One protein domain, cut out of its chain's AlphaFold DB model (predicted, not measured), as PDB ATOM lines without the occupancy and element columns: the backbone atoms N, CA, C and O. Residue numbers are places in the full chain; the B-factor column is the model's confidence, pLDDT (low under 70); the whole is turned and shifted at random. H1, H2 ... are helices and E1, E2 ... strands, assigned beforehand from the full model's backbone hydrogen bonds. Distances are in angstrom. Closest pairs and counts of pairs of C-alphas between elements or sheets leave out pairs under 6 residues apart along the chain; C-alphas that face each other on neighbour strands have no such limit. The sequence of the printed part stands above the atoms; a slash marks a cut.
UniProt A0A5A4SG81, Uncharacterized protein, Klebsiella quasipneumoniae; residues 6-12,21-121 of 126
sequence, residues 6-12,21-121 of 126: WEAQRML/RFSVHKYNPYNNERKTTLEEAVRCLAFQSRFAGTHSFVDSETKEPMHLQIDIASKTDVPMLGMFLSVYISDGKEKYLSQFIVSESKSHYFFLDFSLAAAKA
ATOM      1  N   TRP A   6      -8.789  41.806 -43.249       48.22
ATOM      2  CA  TRP A   6      -9.078  40.456 -42.747       48.22
ATOM      3  C   TRP A   6      -8.082  39.409 -43.272       48.22
ATOM      4  O   TRP A   6      -7.700  38.469 -42.573       48.22
ATOM      5  N   GLU A   7      -7.634  39.543 -44.512       51.12
ATOM      6  CA  GLU A   7      -6.654  38.635 -45.096       51.12
ATOM      7  C   GLU A   7      -5.232  38.934 -44.614       51.12
ATOM      8  O   GLU A   7      -4.521  37.996 -44.271       51.12
ATOM      9  N   ALA A   8      -4.866  40.205 -44.428       50.88
ATOM     10  CA  ALA A   8      -3.610  40.603 -43.796       50.88
ATOM     11  C   ALA A   8      -3.526  40.083 -42.352       50.88
ATOM     12  O   ALA A   8      -2.522  39.507 -41.949       50.88
ATOM     13  N   GLN A   9      -4.624  40.167 -41.598       52.41
ATOM     14  CA  GLN A   9      -4.747  39.566 -40.268       52.41
ATOM     15  C   GLN A   9      -4.612  38.029 -40.296       52.41
ATOM     16  O   GLN A   9      -3.984  37.447 -39.410       52.41
ATOM     17  N   ARG A  10      -5.155  37.355 -41.324       55.50
ATOM     18  CA  ARG A  10      -4.963  35.906 -41.547       55.50
ATOM     19  C   ARG A  10      -3.536  35.550 -41.972       55.50
ATOM     20  O   ARG A  10      -3.084  34.454 -41.658       55.50
ATOM     21  N   MET A  11      -2.835  36.430 -42.678       57.44
ATOM     22  CA  MET A  11      -1.430  36.243 -43.046       57.44
ATOM     23  C   MET A  11      -0.515  36.417 -41.834       57.44
ATOM     24  O   MET A  11       0.237  35.501 -41.525       57.44
ATOM     25  N   LEU A  12      -0.689  37.492 -41.060       53.00
ATOM     26  CA  LEU A  12       0.018  37.711 -39.793       53.00
ATOM     27  C   LEU A  12      -0.227  36.569 -38.787       53.00
ATOM     28  O   LEU A  12       0.668  36.185 -38.038       53.00
ATOM     29  N   ARG A  21      -4.235  41.885 -28.621       70.12
ATOM     30  CA  ARG A  21      -4.657  42.955 -27.731       70.12
ATOM     31  C   ARG A  21      -4.040  44.257 -28.188       70.12
ATOM     32  O   ARG A  21      -2.842  44.317 -28.448       70.12
ATOM     33  N   PHE A  22      -4.853  45.294 -28.188       80.50
ATOM     34  CA  PHE A  22      -4.456  46.631 -28.575       80.50
ATOM     35  C   PHE A  22      -4.938  47.621 -27.532       80.50
ATOM     36  O   PHE A  22      -5.995  47.439 -26.928       80.50
ATOM     37  N   SER A  23      -4.172  48.680 -27.321       81.94
ATOM     38  CA  SER A  23      -4.532  49.748 -26.397       81.94
ATOM     39  C   SER A  23      -4.499  51.082 -27.117       81.94
ATOM     40  O   SER A  23      -3.490  51.426 -27.730       81.94
ATOM     41  N   VAL A  24      -5.576  51.851 -26.998       84.38
ATOM     42  CA  VAL A  24      -5.665  53.204 -27.548       84.38
ATOM     43  C   VAL A  24      -5.858  54.188 -26.406       84.38
ATOM     44  O   VAL A  24      -6.771  54.042 -25.590       84.38
ATOM     45  N   HIS A  25      -4.996  55.201 -26.346       83.56
ATOM     46  CA  HIS A  25      -5.131  56.282 -25.379       83.56
ATOM     47  C   HIS A  25      -6.416  57.082 -25.633       83.56
ATOM     48  O   HIS A  25      -6.716  57.501 -26.751       83.56
ATOM     49  N   LYS A  26      -7.162  57.329 -24.557       81.06
ATOM     50  CA  LYS A  26      -8.387  58.143 -24.549       81.06
ATOM     51  C   LYS A  26      -8.121  59.634 -24.694       81.06
ATOM     52  O   LYS A  26      -9.043  60.373 -25.010       81.06
ATOM     53  N   TYR A  27      -6.896  60.060 -24.418       79.69
ATOM     54  CA  TYR A  27      -6.496  61.455 -24.437       79.69
ATOM     55  C   TYR A  27      -5.267  61.578 -25.315       79.69
ATOM     56  O   TYR A  27      -4.261  60.904 -25.084       79.69
ATOM     57  N   ASN A  28      -5.372  62.422 -26.331       66.38
ATOM     58  CA  ASN A  28      -4.233  62.801 -27.135       66.38
ATOM     59  C   ASN A  28      -3.515  63.952 -26.409       66.38
ATOM     60  O   ASN A  28      -4.141  64.993 -26.228       66.38
ATOM     61  N   PRO A  29      -2.232  63.823 -26.022       63.06
ATOM     62  CA  PRO A  29      -1.511  64.910 -25.352       63.06
ATOM     63  C   PRO A  29      -1.409  66.186 -26.207       63.06
ATOM     64  O   PRO A  29      -1.203  67.272 -25.670       63.06
ATOM     65  N   TYR A  30      -1.579  66.067 -27.528       61.75
ATOM     66  CA  TYR A  30      -1.605  67.179 -28.481       61.75
ATOM     67  C   TYR A  30      -3.004  67.790 -28.672       61.75
ATOM     68  O   TYR A  30      -3.134  68.816 -29.334       61.75
ATOM     69  N   ASN A  31      -4.055  67.171 -28.125       61.47
ATOM     70  CA  ASN A  31      -5.425  67.678 -28.154       61.47
ATOM     71  C   ASN A  31      -6.152  67.291 -26.855       61.47
ATOM     72  O   ASN A  31      -6.892  66.307 -26.797       61.47
ATOM     73  N   ASN A  32      -5.904  68.077 -25.805       63.44
ATOM     74  CA  ASN A  32      -6.404  67.824 -24.449       63.44
ATOM     75  C   ASN A  32      -7.882  68.196 -24.250       63.44
ATOM     76  O   ASN A  32      -8.425  67.975 -23.169       63.44
ATOM     77  N   GLU A  33      -8.538  68.767 -25.261       69.75
ATOM     78  CA  GLU A  33      -9.889  69.321 -25.124       69.75
ATOM     79  C   GLU A  33     -10.987  68.263 -25.266       69.75
ATOM     80  O   GLU A  33     -12.116  68.481 -24.823       69.75
ATOM     81  N   ARG A  34     -10.678  67.092 -25.845       80.19
ATOM     82  CA  ARG A  34     -11.664  66.020 -26.011       80.19
ATOM     83  C   ARG A  34     -11.096  64.622 -25.834       80.19
ATOM     84  O   ARG A  34      -9.963  64.319 -26.194       80.19
ATOM     85  N   LYS A  35     -11.957  63.746 -25.321       81.00
ATOM     86  CA  LYS A  35     -11.713  62.310 -25.234       81.00
ATOM     87  C   LYS A  35     -11.916  61.668 -26.611       81.00
ATOM     88  O   LYS A  35     -12.920  61.946 -27.266       81.00
ATOM     89  N   THR A  36     -11.008  60.782 -27.011       83.94
ATOM     90  CA  THR A  36     -11.138  59.932 -28.205       83.94
ATOM     91  C   THR A  36     -12.433  59.117 -28.126       83.94
ATOM     92  O   THR A  36     -12.707  58.475 -27.098       83.94
ATOM     93  N   THR A  37     -13.242  59.125 -29.188       88.00
ATOM     94  CA  THR A  37     -14.453  58.288 -29.252       88.00
ATOM     95  C   THR A  37     -14.103  56.822 -29.528       88.00
ATOM     96  O   THR A  37     -12.960  56.487 -29.846       88.00
ATOM     97  N   LEU A  38     -15.073  55.913 -29.387       86.38
ATOM     98  CA  LEU A  38     -14.855  54.498 -29.711       86.38
ATOM     99  C   LEU A  38     -14.579  54.305 -31.206       86.38
ATOM    100  O   LEU A  38     -13.691  53.534 -31.562       86.38
ATOM    101  N   GLU A  39     -15.278  55.035 -32.074       85.50
ATOM    102  CA  GLU A  39     -15.071  55.010 -33.524       85.50
ATOM    103  C   GLU A  39     -13.660  55.465 -33.890       85.50
ATOM    104  O   GLU A  39     -12.994  54.833 -34.705       85.50
ATOM    105  N   GLU A  40     -13.174  56.535 -33.260       83.25
ATOM    106  CA  GLU A  40     -11.816  57.034 -33.471       83.25
ATOM    107  C   GLU A  40     -10.764  56.047 -32.974       83.25
ATOM    108  O   GLU A  40      -9.752  55.839 -33.641       83.25
ATOM    109  N   ALA A  41     -11.011  55.392 -31.842       85.31
ATOM    110  CA  ALA A  41     -10.105  54.384 -31.321       85.31
ATOM    111  C   ALA A  41     -10.043  53.139 -32.224       85.31
ATOM    112  O   ALA A  41      -8.952  52.651 -32.522       85.31
ATOM    113  N   VAL A  42     -11.187  52.666 -32.732       84.44
ATOM    114  CA  VAL A  42     -11.229  51.575 -33.721       84.44
ATOM    115  C   VAL A  42     -10.601  52.010 -35.044       84.44
ATOM    116  O   VAL A  42      -9.904  51.223 -35.680       84.44
ATOM    117  N   ARG A  43     -10.757  53.276 -35.440       80.81
ATOM    118  CA  ARG A  43     -10.044  53.831 -36.591       80.81
ATOM    119  C   ARG A  43      -8.531  53.735 -36.376       80.81
ATOM    120  O   ARG A  43      -7.847  53.193 -37.237       80.81
ATOM    121  N   CYS A  44      -8.006  54.180 -35.231       77.62
ATOM    122  CA  CYS A  44      -6.582  54.059 -34.895       77.62
ATOM    123  C   CYS A  44      -6.085  52.610 -34.978       77.62
ATOM    124  O   CYS A  44      -5.016  52.367 -35.533       77.62
ATOM    125  N   LEU A  45      -6.872  51.657 -34.480       78.12
ATOM    126  CA  LEU A  45      -6.584  50.228 -34.572       78.12
ATOM    127  C   LEU A  45      -6.531  49.729 -36.025       78.12
ATOM    128  O   LEU A  45      -5.609  49.012 -36.410       78.12
ATOM    129  N   ALA A  46      -7.520  50.095 -36.838       74.19
ATOM    130  CA  ALA A  46      -7.595  49.697 -38.241       74.19
ATOM    131  C   ALA A  46      -6.396  50.238 -39.034       74.19
ATOM    132  O   ALA A  46      -5.799  49.518 -39.833       74.19
ATOM    133  N   PHE A  47      -5.979  51.475 -38.737       68.75
ATOM    134  CA  PHE A  47      -4.725  52.018 -39.245       68.75
ATOM    135  C   PHE A  47      -3.532  51.190 -38.730       68.75
ATOM    136  O   PHE A  47      -2.796  50.637 -39.535       68.75
ATOM    137  N   GLN A  48      -3.350  51.011 -37.421       66.06
ATOM    138  CA  GLN A  48      -2.198  50.274 -36.880       66.06
ATOM    139  C   GLN A  48      -2.089  48.824 -37.371       66.06
ATOM    140  O   GLN A  48      -0.987  48.367 -37.634       66.06
ATOM    141  N   SER A  49      -3.195  48.100 -37.534       60.47
ATOM    142  CA  SER A  49      -3.176  46.713 -38.022       60.47
ATOM    143  C   SER A  49      -2.816  46.597 -39.508       60.47
ATOM    144  O   SER A  49      -2.143  45.644 -39.886       60.47
ATOM    145  N   ARG A  50      -3.184  47.580 -40.344       52.06
ATOM    146  CA  ARG A  50      -2.736  47.660 -41.750       52.06
ATOM    147  C   ARG A  50      -1.303  48.189 -41.876       52.06
ATOM    148  O   ARG A  50      -0.584  47.817 -42.800       52.06
ATOM    149  N   PHE A  51      -0.895  49.048 -40.942       45.53
ATOM    150  CA  PHE A  51       0.347  49.824 -40.988       45.53
ATOM    151  C   PHE A  51       1.434  49.349 -40.021       45.53
ATOM    152  O   PHE A  51       2.511  49.937 -39.999       45.53
ATOM    153  N   ALA A  52       1.225  48.241 -39.304       40.25
ATOM    154  CA  ALA A  52       2.274  47.587 -38.520       40.25
ATOM    155  C   ALA A  52       3.507  47.238 -39.381       40.25
ATOM    156  O   ALA A  52       4.611  47.189 -38.853       40.25
ATOM    157  N   GLY A  53       3.336  47.083 -40.703       37.59
ATOM    158  CA  GLY A  53       4.435  46.910 -41.659       37.59
ATOM    159  C   GLY A  53       4.773  48.120 -42.545       37.59
ATOM    160  O   GLY A  53       5.811  48.100 -43.199       37.59
ATOM    161  N   THR A  54       3.941  49.168 -42.629       38.31
ATOM    162  CA  THR A  54       4.184  50.294 -43.559       38.31
ATOM    163  C   THR A  54       3.730  51.626 -42.956       38.31
ATOM    164  O   THR A  54       2.578  51.795 -42.601       38.31
ATOM    165  N   HIS A  55       4.601  52.627 -42.836       39.00
ATOM    166  CA  HIS A  55       4.256  53.943 -42.263       39.00
ATOM    167  C   HIS A  55       3.418  54.850 -43.201       39.00
ATOM    168  O   HIS A  55       3.442  56.073 -43.068       39.00
ATOM    169  N   SER A  56       2.708  54.296 -44.189       42.78
ATOM    170  CA  SER A  56       2.088  55.075 -45.270       42.78
ATOM    171  C   SER A  56       0.575  55.207 -45.124       42.78
ATOM    172  O   SER A  56      -0.166  54.342 -45.552       42.78
ATOM    173  N   PHE A  57       0.097  56.359 -44.653       55.94
ATOM    174  CA  PHE A  57      -1.332  56.730 -44.561       55.94
ATOM    175  C   PHE A  57      -2.025  56.992 -45.917       55.94
ATOM    176  O   PHE A  57      -3.067  57.645 -45.989       55.94
ATOM    177  N   VAL A  58      -1.419  56.522 -47.001       57.59
ATOM    178  CA  VAL A  58      -1.750  56.862 -48.380       57.59
ATOM    179  C   VAL A  58      -1.993  55.559 -49.133       57.59
ATOM    180  O   VAL A  58      -1.192  54.630 -49.012       57.59
ATOM    181  N   ASP A  59      -3.081  55.482 -49.900       60.09
ATOM    182  CA  ASP A  59      -3.341  54.341 -50.778       60.09
ATOM    183  C   ASP A  59      -2.151  54.171 -51.740       60.09
ATOM    184  O   ASP A  59      -1.691  55.113 -52.395       60.09
ATOM    185  N   SER A  60      -1.591  52.961 -51.787       59.12
ATOM    186  CA  SER A  60      -0.377  52.688 -52.555       59.12
ATOM    187  C   SER A  60      -0.568  52.853 -54.064       59.12
ATOM    188  O   SER A  60       0.408  53.168 -54.752       59.12
ATOM    189  N   GLU A  61      -1.791  52.636 -54.553       63.50
ATOM    190  CA  GLU A  61      -2.181  52.665 -55.962       63.50
ATOM    191  C   GLU A  61      -2.614  54.071 -56.386       63.50
ATOM    192  O   GLU A  61      -2.122  54.572 -57.394       63.50
ATOM    193  N   THR A  62      -3.478  54.732 -55.610       67.44
ATOM    194  CA  THR A  62      -4.033  56.047 -55.989       67.44
ATOM    195  C   THR A  62      -3.225  57.233 -55.473       67.44
ATOM    196  O   THR A  62      -3.394  58.342 -55.969       67.44
ATOM    197  N   LYS A  63      -2.322  57.021 -54.505       66.94
ATOM    198  CA  LYS A  63      -1.585  58.085 -53.795       66.94
ATOM    199  C   LYS A  63      -2.483  59.084 -53.053       66.94
ATOM    200  O   LYS A  63      -2.010  60.144 -52.647       66.94
ATOM    201  N   GLU A  64      -3.744  58.733 -52.815       64.56
ATOM    202  CA  GLU A  64      -4.681  59.555 -52.053       64.56
ATOM    203  C   GLU A  64      -4.713  59.154 -50.570       64.56
ATOM    204  O   GLU A  64      -4.413  58.002 -50.230       64.56
ATOM    205  N   PRO A  65      -5.074  60.079 -49.661       63.78
ATOM    206  CA  PRO A  65      -5.303  59.749 -48.262       63.78
ATOM    207  C   PRO A  65      -6.352  58.644 -48.139       63.78
ATOM    208  O   PRO A  65      -7.464  58.761 -48.653       63.78
ATOM    209  N   MET A  66      -6.016  57.570 -47.428       66.25
ATOM    210  CA  MET A  66      -7.000  56.530 -47.153       66.25
ATOM    211  C   MET A  66      -8.051  57.051 -46.171       66.25
ATOM    212  O   MET A  66      -7.748  57.368 -45.017       66.25
ATOM    213  N   HIS A  67      -9.309  57.072 -46.603       70.00
ATOM    214  CA  HIS A  67     -10.440  57.407 -45.749       70.00
ATOM    215  C   HIS A  67     -11.107  56.131 -45.228       70.00
ATOM    216  O   HIS A  67     -11.833  55.457 -45.949       70.00
ATOM    217  N   LEU A  68     -10.868  55.808 -43.950       75.12
ATOM    218  CA  LEU A  68     -11.586  54.731 -43.267       75.12
ATOM    219  C   LEU A  68     -12.882  55.253 -42.642       75.12
ATOM    220  O   LEU A  68     -12.865  56.047 -41.686       75.12
ATOM    221  N   GLN A  69     -14.004  54.751 -43.147       80.75
ATOM    222  CA  GLN A  69     -15.303  54.892 -42.511       80.75
ATOM    223  C   GLN A  69     -15.499  53.762 -41.498       80.75
ATOM    224  O   GLN A  69     -15.245  52.593 -41.788       80.75
ATOM    225  N   ILE A  70     -15.926  54.137 -40.294       84.19
ATOM    226  CA  ILE A  70     -16.148  53.234 -39.168       84.19
ATOM    227  C   ILE A  70     -17.595  53.410 -38.732       84.19
ATOM    228  O   ILE A  70     -17.958  54.496 -38.286       84.19
ATOM    229  N   ASP A  71     -18.385  52.345 -38.826       86.38
ATOM    230  CA  ASP A  71     -19.773  52.328 -38.374       86.38
ATOM    231  C   ASP A  71     -19.931  51.260 -37.283       86.38
ATOM    232  O   ASP A  71     -19.727  50.066 -37.528       86.38
ATOM    233  N   ILE A  72     -20.303  51.666 -36.067       89.38
ATOM    234  CA  ILE A  72     -20.612  50.714 -34.990       89.38
ATOM    235  C   ILE A  72     -21.931  50.018 -35.334       89.38
ATOM    236  O   ILE A  72     -22.993  50.632 -35.318       89.38
ATOM    237  N   ALA A  73     -21.855  48.724 -35.639       90.75
ATOM    238  CA  ALA A  73     -23.009  47.904 -35.988       90.75
ATOM    239  C   ALA A  73     -23.811  47.513 -34.744       90.75
ATOM    240  O   ALA A  73     -25.038  47.550 -34.741       90.75
ATOM    241  N   SER A  74     -23.107  47.116 -33.683       92.31
ATOM    242  CA  SER A  74     -23.728  46.779 -32.409       92.31
ATOM    243  C   SER A  74     -22.755  46.936 -31.250       92.31
ATOM    244  O   SER A  74     -21.537  46.782 -31.385       92.31
ATOM    245  N   LYS A  75     -23.334  47.236 -30.090       93.50
ATOM    246  CA  LYS A  75     -22.652  47.390 -28.813       93.50
ATOM    247  C   LYS A  75     -23.456  46.632 -27.768       93.50
ATOM    248  O   LYS A  75     -24.609  46.975 -27.526       93.50
ATOM    249  N   THR A  76     -22.858  45.611 -27.170       93.38
ATOM    250  CA  THR A  76     -23.499  44.807 -26.126       93.38
ATOM    251  C   THR A  76     -22.575  44.730 -24.927       93.38
ATOM    252  O   THR A  76     -21.457  44.236 -25.047       93.38
ATOM    253  N   ASP A  77     -23.020  45.212 -23.772       88.19
ATOM    254  CA  ASP A  77     -22.251  45.056 -22.543       88.19
ATOM    255  C   ASP A  77     -22.305  43.591 -22.087       88.19
ATOM    256  O   ASP A  77     -23.371  42.982 -21.990       88.19
ATOM    257  N   VAL A  78     -21.134  43.012 -21.834       81.12
ATOM    258  CA  VAL A  78     -20.953  41.635 -21.377       81.12
ATOM    259  C   VAL A  78     -20.419  41.679 -19.945       81.12
ATOM    260  O   VAL A  78     -19.289  42.137 -19.726       81.12
ATOM    261  N   PRO A  79     -21.194  41.202 -18.951       78.56
ATOM    262  CA  PRO A  79     -20.775  41.216 -17.555       78.56
ATOM    263  C   PRO A  79     -19.372  40.626 -17.366       78.56
ATOM    264  O   PRO A  79     -19.037  39.603 -17.956       78.56
ATOM    265  N   MET A  80     -18.553  41.289 -16.543       73.12
ATOM    266  CA  MET A  80     -17.168  40.910 -16.202       73.12
ATOM    267  C   MET A  80     -16.137  40.946 -17.347       73.12
ATOM    268  O   MET A  80     -14.941  40.929 -17.064       73.12
ATOM    269  N   LEU A  81     -16.558  41.032 -18.611       69.88
ATOM    270  CA  LEU A  81     -15.668  41.022 -19.780       69.88
ATOM    271  C   LEU A  81     -15.522  42.397 -20.443       69.88
ATOM    272  O   LEU A  81     -14.506  42.661 -21.084       69.88
ATOM    273  N   GLY A  82     -16.501  43.283 -20.259       82.62
ATOM    274  CA  GLY A  82     -16.518  44.616 -20.851       82.62
ATOM    275  C   GLY A  82     -17.630  44.727 -21.882       82.62
ATOM    276  O   GLY A  82     -18.781  44.442 -21.582       82.62
ATOM    277  N   MET A  83     -17.301  45.154 -23.092       90.94
ATOM    278  CA  MET A  83     -18.258  45.468 -24.144       90.94
ATOM    279  C   MET A  83     -17.920  44.693 -25.408       90.94
ATOM    280  O   MET A  83     -16.841  44.852 -25.971       90.94
ATOM    281  N   PHE A  84     -18.852  43.878 -25.877       89.62
ATOM    282  CA  PHE A  84     -18.759  43.276 -27.195       89.62
ATOM    283  C   PHE A  84     -19.168  44.305 -28.248       89.62
ATOM    284  O   PHE A  84     -20.290  44.820 -28.239       89.62
ATOM    285  N   LEU A  85     -18.238  44.617 -29.142       91.62
ATOM    286  CA  LEU A  85     -18.377  45.641 -30.162       91.62
ATOM    287  C   LEU A  85     -18.257  44.998 -31.542       91.62
ATOM    288  O   LEU A  85     -17.219  44.430 -31.876       91.62
ATOM    289  N   SER A  86     -19.311  45.109 -32.348       89.38
ATOM    290  CA  SER A  86     -19.267  44.761 -33.771       89.38
ATOM    291  C   SER A  86     -19.202  46.037 -34.594       89.38
ATOM    292  O   SER A  86     -20.024  46.937 -34.418       89.38
ATOM    293  N   VAL A  87     -18.228  46.118 -35.491       88.69
ATOM    294  CA  VAL A  87     -17.924  47.331 -36.248       88.69
ATOM    295  C   VAL A  87     -17.789  46.992 -37.717       88.69
ATOM    296  O   VAL A  87     -17.050  46.079 -38.082       88.69
ATOM    297  N   TYR A  88     -18.480  47.748 -38.560       84.75
ATOM    298  CA  TYR A  88     -18.193  47.756 -39.979       84.75
ATOM    299  C   TYR A  88     -17.095  48.763 -40.275       84.75
ATOM    300  O   TYR A  88     -17.177  49.926 -39.880       84.75
ATOM    301  N   ILE A  89     -16.087  48.311 -41.004       83.56
ATOM    302  CA  ILE A  89     -14.991  49.147 -41.465       83.56
ATOM    303  C   ILE A  89     -15.029  49.140 -42.986       83.56
ATOM    304  O   ILE A  89     -15.116  48.081 -43.608       83.56
ATOM    305  N   SER A  90     -15.007  50.332 -43.571       80.75
ATOM    306  CA  SER A  90     -15.003  50.536 -45.013       80.75
ATOM    307  C   SER A  90     -13.838  51.425 -45.412       80.75
ATOM    308  O   SER A  90     -13.590  52.445 -44.769       80.75
ATOM    309  N   ASP A  91     -13.132  51.048 -46.474       73.00
ATOM    310  CA  ASP A  91     -12.099  51.873 -47.112       73.00
ATOM    311  C   ASP A  91     -12.601  52.572 -48.388       73.00
ATOM    312  O   ASP A  91     -11.814  53.084 -49.180       73.00
ATOM    313  N   GLY A  92     -13.925  52.592 -48.588       70.19
ATOM    314  CA  GLY A  92     -14.588  53.171 -49.757       70.19
ATOM    315  C   GLY A  92     -14.717  52.213 -50.944       70.19
ATOM    316  O   GLY A  92     -15.562  52.450 -51.806       70.19
ATOM    317  N   LYS A  93     -13.949  51.116 -50.976       69.62
ATOM    318  CA  LYS A  93     -14.062  50.051 -51.986       69.62
ATOM    319  C   LYS A  93     -14.701  48.799 -51.395       69.62
ATOM    320  O   LYS A  93     -15.612  48.228 -51.990       69.62
ATOM    321  N   GLU A  94     -14.255  48.401 -50.209       67.69
ATOM    322  CA  GLU A  94     -14.709  47.192 -49.530       67.69
ATOM    323  C   GLU A  94     -15.250  47.502 -48.137       67.69
ATOM    324  O   GLU A  94     -14.845  48.466 -47.491       67.69
ATOM    325  N   LYS A  95     -16.164  46.649 -47.657       74.31
ATOM    326  CA  LYS A  95     -16.743  46.726 -46.313       74.31
ATOM    327  C   LYS A  95     -16.556  45.394 -45.601       74.31
ATOM    328  O   LYS A  95     -17.011  44.364 -46.092       74.31
ATOM    329  N   TYR A  96     -15.939  45.418 -44.426       77.31
ATOM    330  CA  TYR A  96     -15.712  44.229 -43.607       77.31
ATOM    331  C   TYR A  96     -16.242  44.413 -42.188       77.31
ATOM    332  O   TYR A  96     -16.388  45.530 -41.693       77.31
ATOM    333  N   LEU A  97     -16.577  43.291 -41.551       81.12
ATOM    334  CA  LEU A  97     -17.053  43.233 -40.175       81.12
ATOM    335  C   LEU A  97     -15.902  42.808 -39.262       81.12
ATOM    336  O   LEU A  97     -15.325  41.739 -39.448       81.12
ATOM    337  N   SER A  98     -15.616  43.620 -38.250       81.88
ATOM    338  CA  SER A  98     -14.657  43.314 -37.190       81.88
ATOM    339  C   SER A  98     -15.365  43.256 -35.841       81.88
ATOM    340  O   SER A  98     -16.324  43.990 -35.593       81.88
ATOM    341  N   GLN A  99     -14.903  42.361 -34.969       85.75
ATOM    342  CA  GLN A  99     -15.513  42.103 -33.667       85.75
ATOM    343  C   GLN A  99     -14.465  42.199 -32.565       85.75
ATOM    344  O   GLN A  99     -13.418  41.552 -32.627       85.75
ATOM    345  N   PHE A 100     -14.772  42.988 -31.540       87.19
ATOM    346  CA  PHE A 100     -13.866  43.262 -30.434       87.19
ATOM    347  C   PHE A 100     -14.550  43.027 -29.094       87.19
ATOM    348  O   PHE A 100     -15.718  43.365 -28.916       87.19
ATOM    349  N   ILE A 101     -13.791  42.527 -28.123       87.69
ATOM    350  CA  ILE A 101     -14.116  42.734 -26.712       87.69
ATOM    351  C   ILE A 101     -13.352  43.974 -26.264       87.69
ATOM    352  O   ILE A 101     -12.123  44.019 -26.325       87.69
ATOM    353  N   VAL A 102     -14.091  44.990 -25.842       89.94
ATOM    354  CA  VAL A 102     -13.564  46.282 -25.428       89.94
ATOM    355  C   VAL A 102     -13.700  46.410 -23.924       89.94
ATOM    356  O   VAL A 102     -14.801  46.357 -23.382       89.94
ATOM    357  N   SER A 103     -12.585  46.617 -23.240       88.69
ATOM    358  CA  SER A 103     -12.587  47.081 -21.856       88.69
ATOM    359  C   SER A 103     -11.993  48.479 -21.792       88.69
ATOM    360  O   SER A 103     -11.283  48.924 -22.697       88.69
ATOM    361  N   GLU A 104     -12.319  49.228 -20.744       88.19
ATOM    362  CA  GLU A 104     -11.850  50.599 -20.626       88.19
ATOM    363  C   GLU A 104     -11.325  50.912 -19.225       88.19
ATOM    364  O   GLU A 104     -11.869  50.468 -18.219       88.19
ATOM    365  N   SER A 105     -10.255  51.705 -19.164       85.62
ATOM    366  CA  SER A 105      -9.761  52.326 -17.930       85.62
ATOM    367  C   SER A 105      -9.985  53.833 -17.983       85.62
ATOM    368  O   SER A 105     -10.549  54.351 -18.944       85.62
ATOM    369  N   LYS A 106      -9.513  54.588 -16.987       82.75
ATOM    370  CA  LYS A 106      -9.579  56.057 -17.046       82.75
ATOM    371  C   LYS A 106      -8.877  56.615 -18.290       82.75
ATOM    372  O   LYS A 106      -9.412  57.515 -18.922       82.75
ATOM    373  N   SER A 107      -7.728  56.059 -18.669       81.00
ATOM    374  CA  SER A 107      -6.843  56.625 -19.693       81.00
ATOM    375  C   SER A 107      -6.829  55.875 -21.025       81.00
ATOM    376  O   SER A 107      -6.346  56.438 -22.003       81.00
ATOM    377  N   HIS A 108      -7.352  54.647 -21.096       85.31
ATOM    378  CA  HIS A 108      -7.272  53.814 -22.300       85.31
ATOM    379  C   HIS A 108      -8.575  53.092 -22.635       85.31
ATOM    380  O   HIS A 108      -9.384  52.787 -21.752       85.31
ATOM    381  N   TYR A 109      -8.726  52.779 -23.917       87.31
ATOM    382  CA  TYR A 109      -9.521  51.657 -24.399       87.31
ATOM    383  C   TYR A 109      -8.591  50.480 -24.684       87.31
ATOM    384  O   TYR A 109      -7.528  50.664 -25.276       87.31
ATOM    385  N   PHE A 110      -9.000  49.284 -24.286       84.88
ATOM    386  CA  PHE A 110      -8.314  48.039 -24.590       84.88
ATOM    387  C   PHE A 110      -9.211  47.201 -25.489       84.88
ATOM    388  O   PHE A 110     -10.343  46.899 -25.121       84.88
ATOM    389  N   PHE A 111      -8.700  46.826 -26.654       87.19
ATOM    390  CA  PHE A 111      -9.396  46.027 -27.650       87.19
ATOM    391  C   PHE A 111      -8.772  44.643 -27.705       87.19
ATOM    392  O   PHE A 111      -7.563  44.504 -27.885       87.19
ATOM    393  N   LEU A 112      -9.605  43.623 -27.570       82.12
ATOM    394  CA  LEU A 112      -9.267  42.239 -27.849       82.12
ATOM    395  C   LEU A 112      -9.951  41.846 -29.157       82.12
ATOM    396  O   LEU A 112     -11.180  41.844 -29.213       82.12
ATOM    397  N   ASP A 113      -9.176  41.522 -30.191       80.62
ATOM    398  CA  ASP A 113      -9.731  41.058 -31.468       80.62
ATOM    399  C   ASP A 113     -10.287  39.636 -31.301       80.62
ATOM    400  O   ASP A 113      -9.547  38.675 -31.057       80.62
ATOM    401  N   PHE A 114     -11.615  39.513 -31.383       73.12
ATOM    402  CA  PHE A 114     -12.311  38.257 -31.117       73.12
ATOM    403  C   PHE A 114     -12.101  37.237 -32.243       73.12
ATOM    404  O   PHE A 114     -11.964  36.042 -31.972       73.12
ATOM    405  N   SER A 115     -12.001  37.700 -33.491       66.44
ATOM    406  CA  SER A 115     -11.742  36.848 -34.654       66.44
ATOM    407  C   SER A 115     -10.376  36.168 -34.543       66.44
ATOM    408  O   SER A 115     -10.249  34.970 -34.809       66.44
ATOM    409  N   LEU A 116      -9.359  36.906 -34.088       64.75
ATOM    410  CA  LEU A 116      -8.016  36.365 -33.859       64.75
ATOM    411  C   LEU A 116      -7.949  35.457 -32.628       64.75
ATOM    412  O   LEU A 116      -7.314  34.402 -32.674       64.75
ATOM    413  N   ALA A 117      -8.626  35.829 -31.538       63.41
ATOM    414  CA  ALA A 117      -8.689  35.007 -30.333       63.41
ATOM    415  C   ALA A 117      -9.325  33.631 -30.610       63.41
ATOM    416  O   ALA A 117      -8.787  32.607 -30.182       63.41
ATOM    417  N   ALA A 118     -10.420  33.596 -31.379       64.62
ATOM    418  CA  ALA A 118     -11.089  32.359 -31.775       64.62
ATOM    419  C   ALA A 118     -10.215  31.479 -32.688       64.62
ATOM    420  O   ALA A 118     -10.208  30.257 -32.543       64.62
ATOM    421  N   ALA A 119      -9.449  32.079 -33.608       60.97
ATOM    422  CA  ALA A 119      -8.517  31.344 -34.464       60.97
ATOM    423  C   ALA A 119      -7.367  30.716 -33.656       60.97
ATOM    424  O   ALA A 119      -7.060  29.538 -33.829       60.97
ATOM    425  N   LYS A 120      -6.780  31.473 -32.718       58.19
ATOM    426  CA  LYS A 120      -5.720  30.968 -31.837       58.19
ATOM    427  C   LYS A 120      -6.201  29.825 -30.941       58.19
ATOM    428  O   LYS A 120      -5.471  28.852 -30.778       58.19
ATOM    429  N   ALA A 121      -7.416  29.908 -30.398       58.94
ATOM    430  CA  ALA A 121      -7.988  28.827 -29.593       58.94
ATOM    431  C   ALA A 121      -8.025  27.499 -30.374       58.94
ATOM    432  O   ALA A 121      -7.551  26.488 -29.871       58.94
TER     433      ALA A 121
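This is residues 6 to 12 and 21 to 121 of the 126 residues of an uncharacterized protein of Klebsiella quasipneumoniae (UniProt A0A5A4SG81). A strongly twisted sheet of five strands curls round one helix, H2, which fills its hollow. Two short helices, H1 and H3, lie near each other on the side of the domain away from E2: H3 follows directly on E6 and packs on E5, and H1 is close to both H2 and H3. E2 lies far out on the other side, apart from the sheet's strands. The printed part has 108 residues, with named elements in the order H1 E1 E2 H2 E3 E4 E5 E6 H3; the sheet's order is E1 E6 E5 E4 E3, all antiparallel, and the class is mixed, helices and strands. The whole is compact, with a radius of gyration of the C-alphas of 14.4 A, and spans 44 by 39 by 24 A.

H1 is residues 6 to 12, beginning at C-alpha 6 at (-9.078, 40.456, -42.747). E1 is residues 21 to 25 and E2 residues 31 to 35. H2, residues 38 to 51, is 19.5 A long and begins at C-alpha 38 at (-14.855, 54.498, -29.711). E3, residues 69 to 78, is 25.6 A long and bends by 51 degrees at residue 73. E4, residues 82 to 90, is 24.9 A long. E5, residues 95 to 104, is 26.4 A long and bends by 57 degrees at residue 101. E6 is residues 108 to 113, 15.9 A long. H3, residues 114 to 121, ends at C-alpha 121 at (-7.988, 28.827, -29.593).

E3, E4, E5 and E6 form a meander, each strand the antiparallel neighbour of the one before, in three hairpins. N 71 and O 88 of E3 and E4 are 2.9 A apart, within hydrogen-bond range; so are N 85 and O 100 of E4 and E5, at 2.8 A, and N 103 and O 110 of E5 and E6, at 2.9 A. Edge strand E1 is antiparallel to E6, with N 22 and O 111 at 2.8 A. H2 is on the sheet, which curls round it; its closest C-alphas to E1 are Ala 41 and Val 24, 5.9 A, and to E3 Glu 39 and Ile 70, 6.0 A. H3 is on the same face, over none of the strands, at a height over the sheet of 9.0 A; its Phe 114 and Phe 100 of E5 have the closest C-alphas, 5.3 A. H1 is not on the sheet; it is close to but not clearly touching H2, at a steep tilt of 50 degrees, the closest C-alphas being those of Ala 8 and Arg 50, 7.4 A. In H1, H2 and H3 every O i to N i+4 pair is within hydrogen-bond range.

The two C-alphas farthest apart, those of Thr 62 and Met 80, are 44.5 A apart. Residues 13 to 20 are not printed, and C-alphas 12 and 21 are 14.0 A apart across the cut. The link from H2 to E3, residues 52 to 68, is long. Mean pLDDT of the printed part is 73.3; 43 residues are under 70, among them residues 6 to 12, 47 to 66 and 115 to 121.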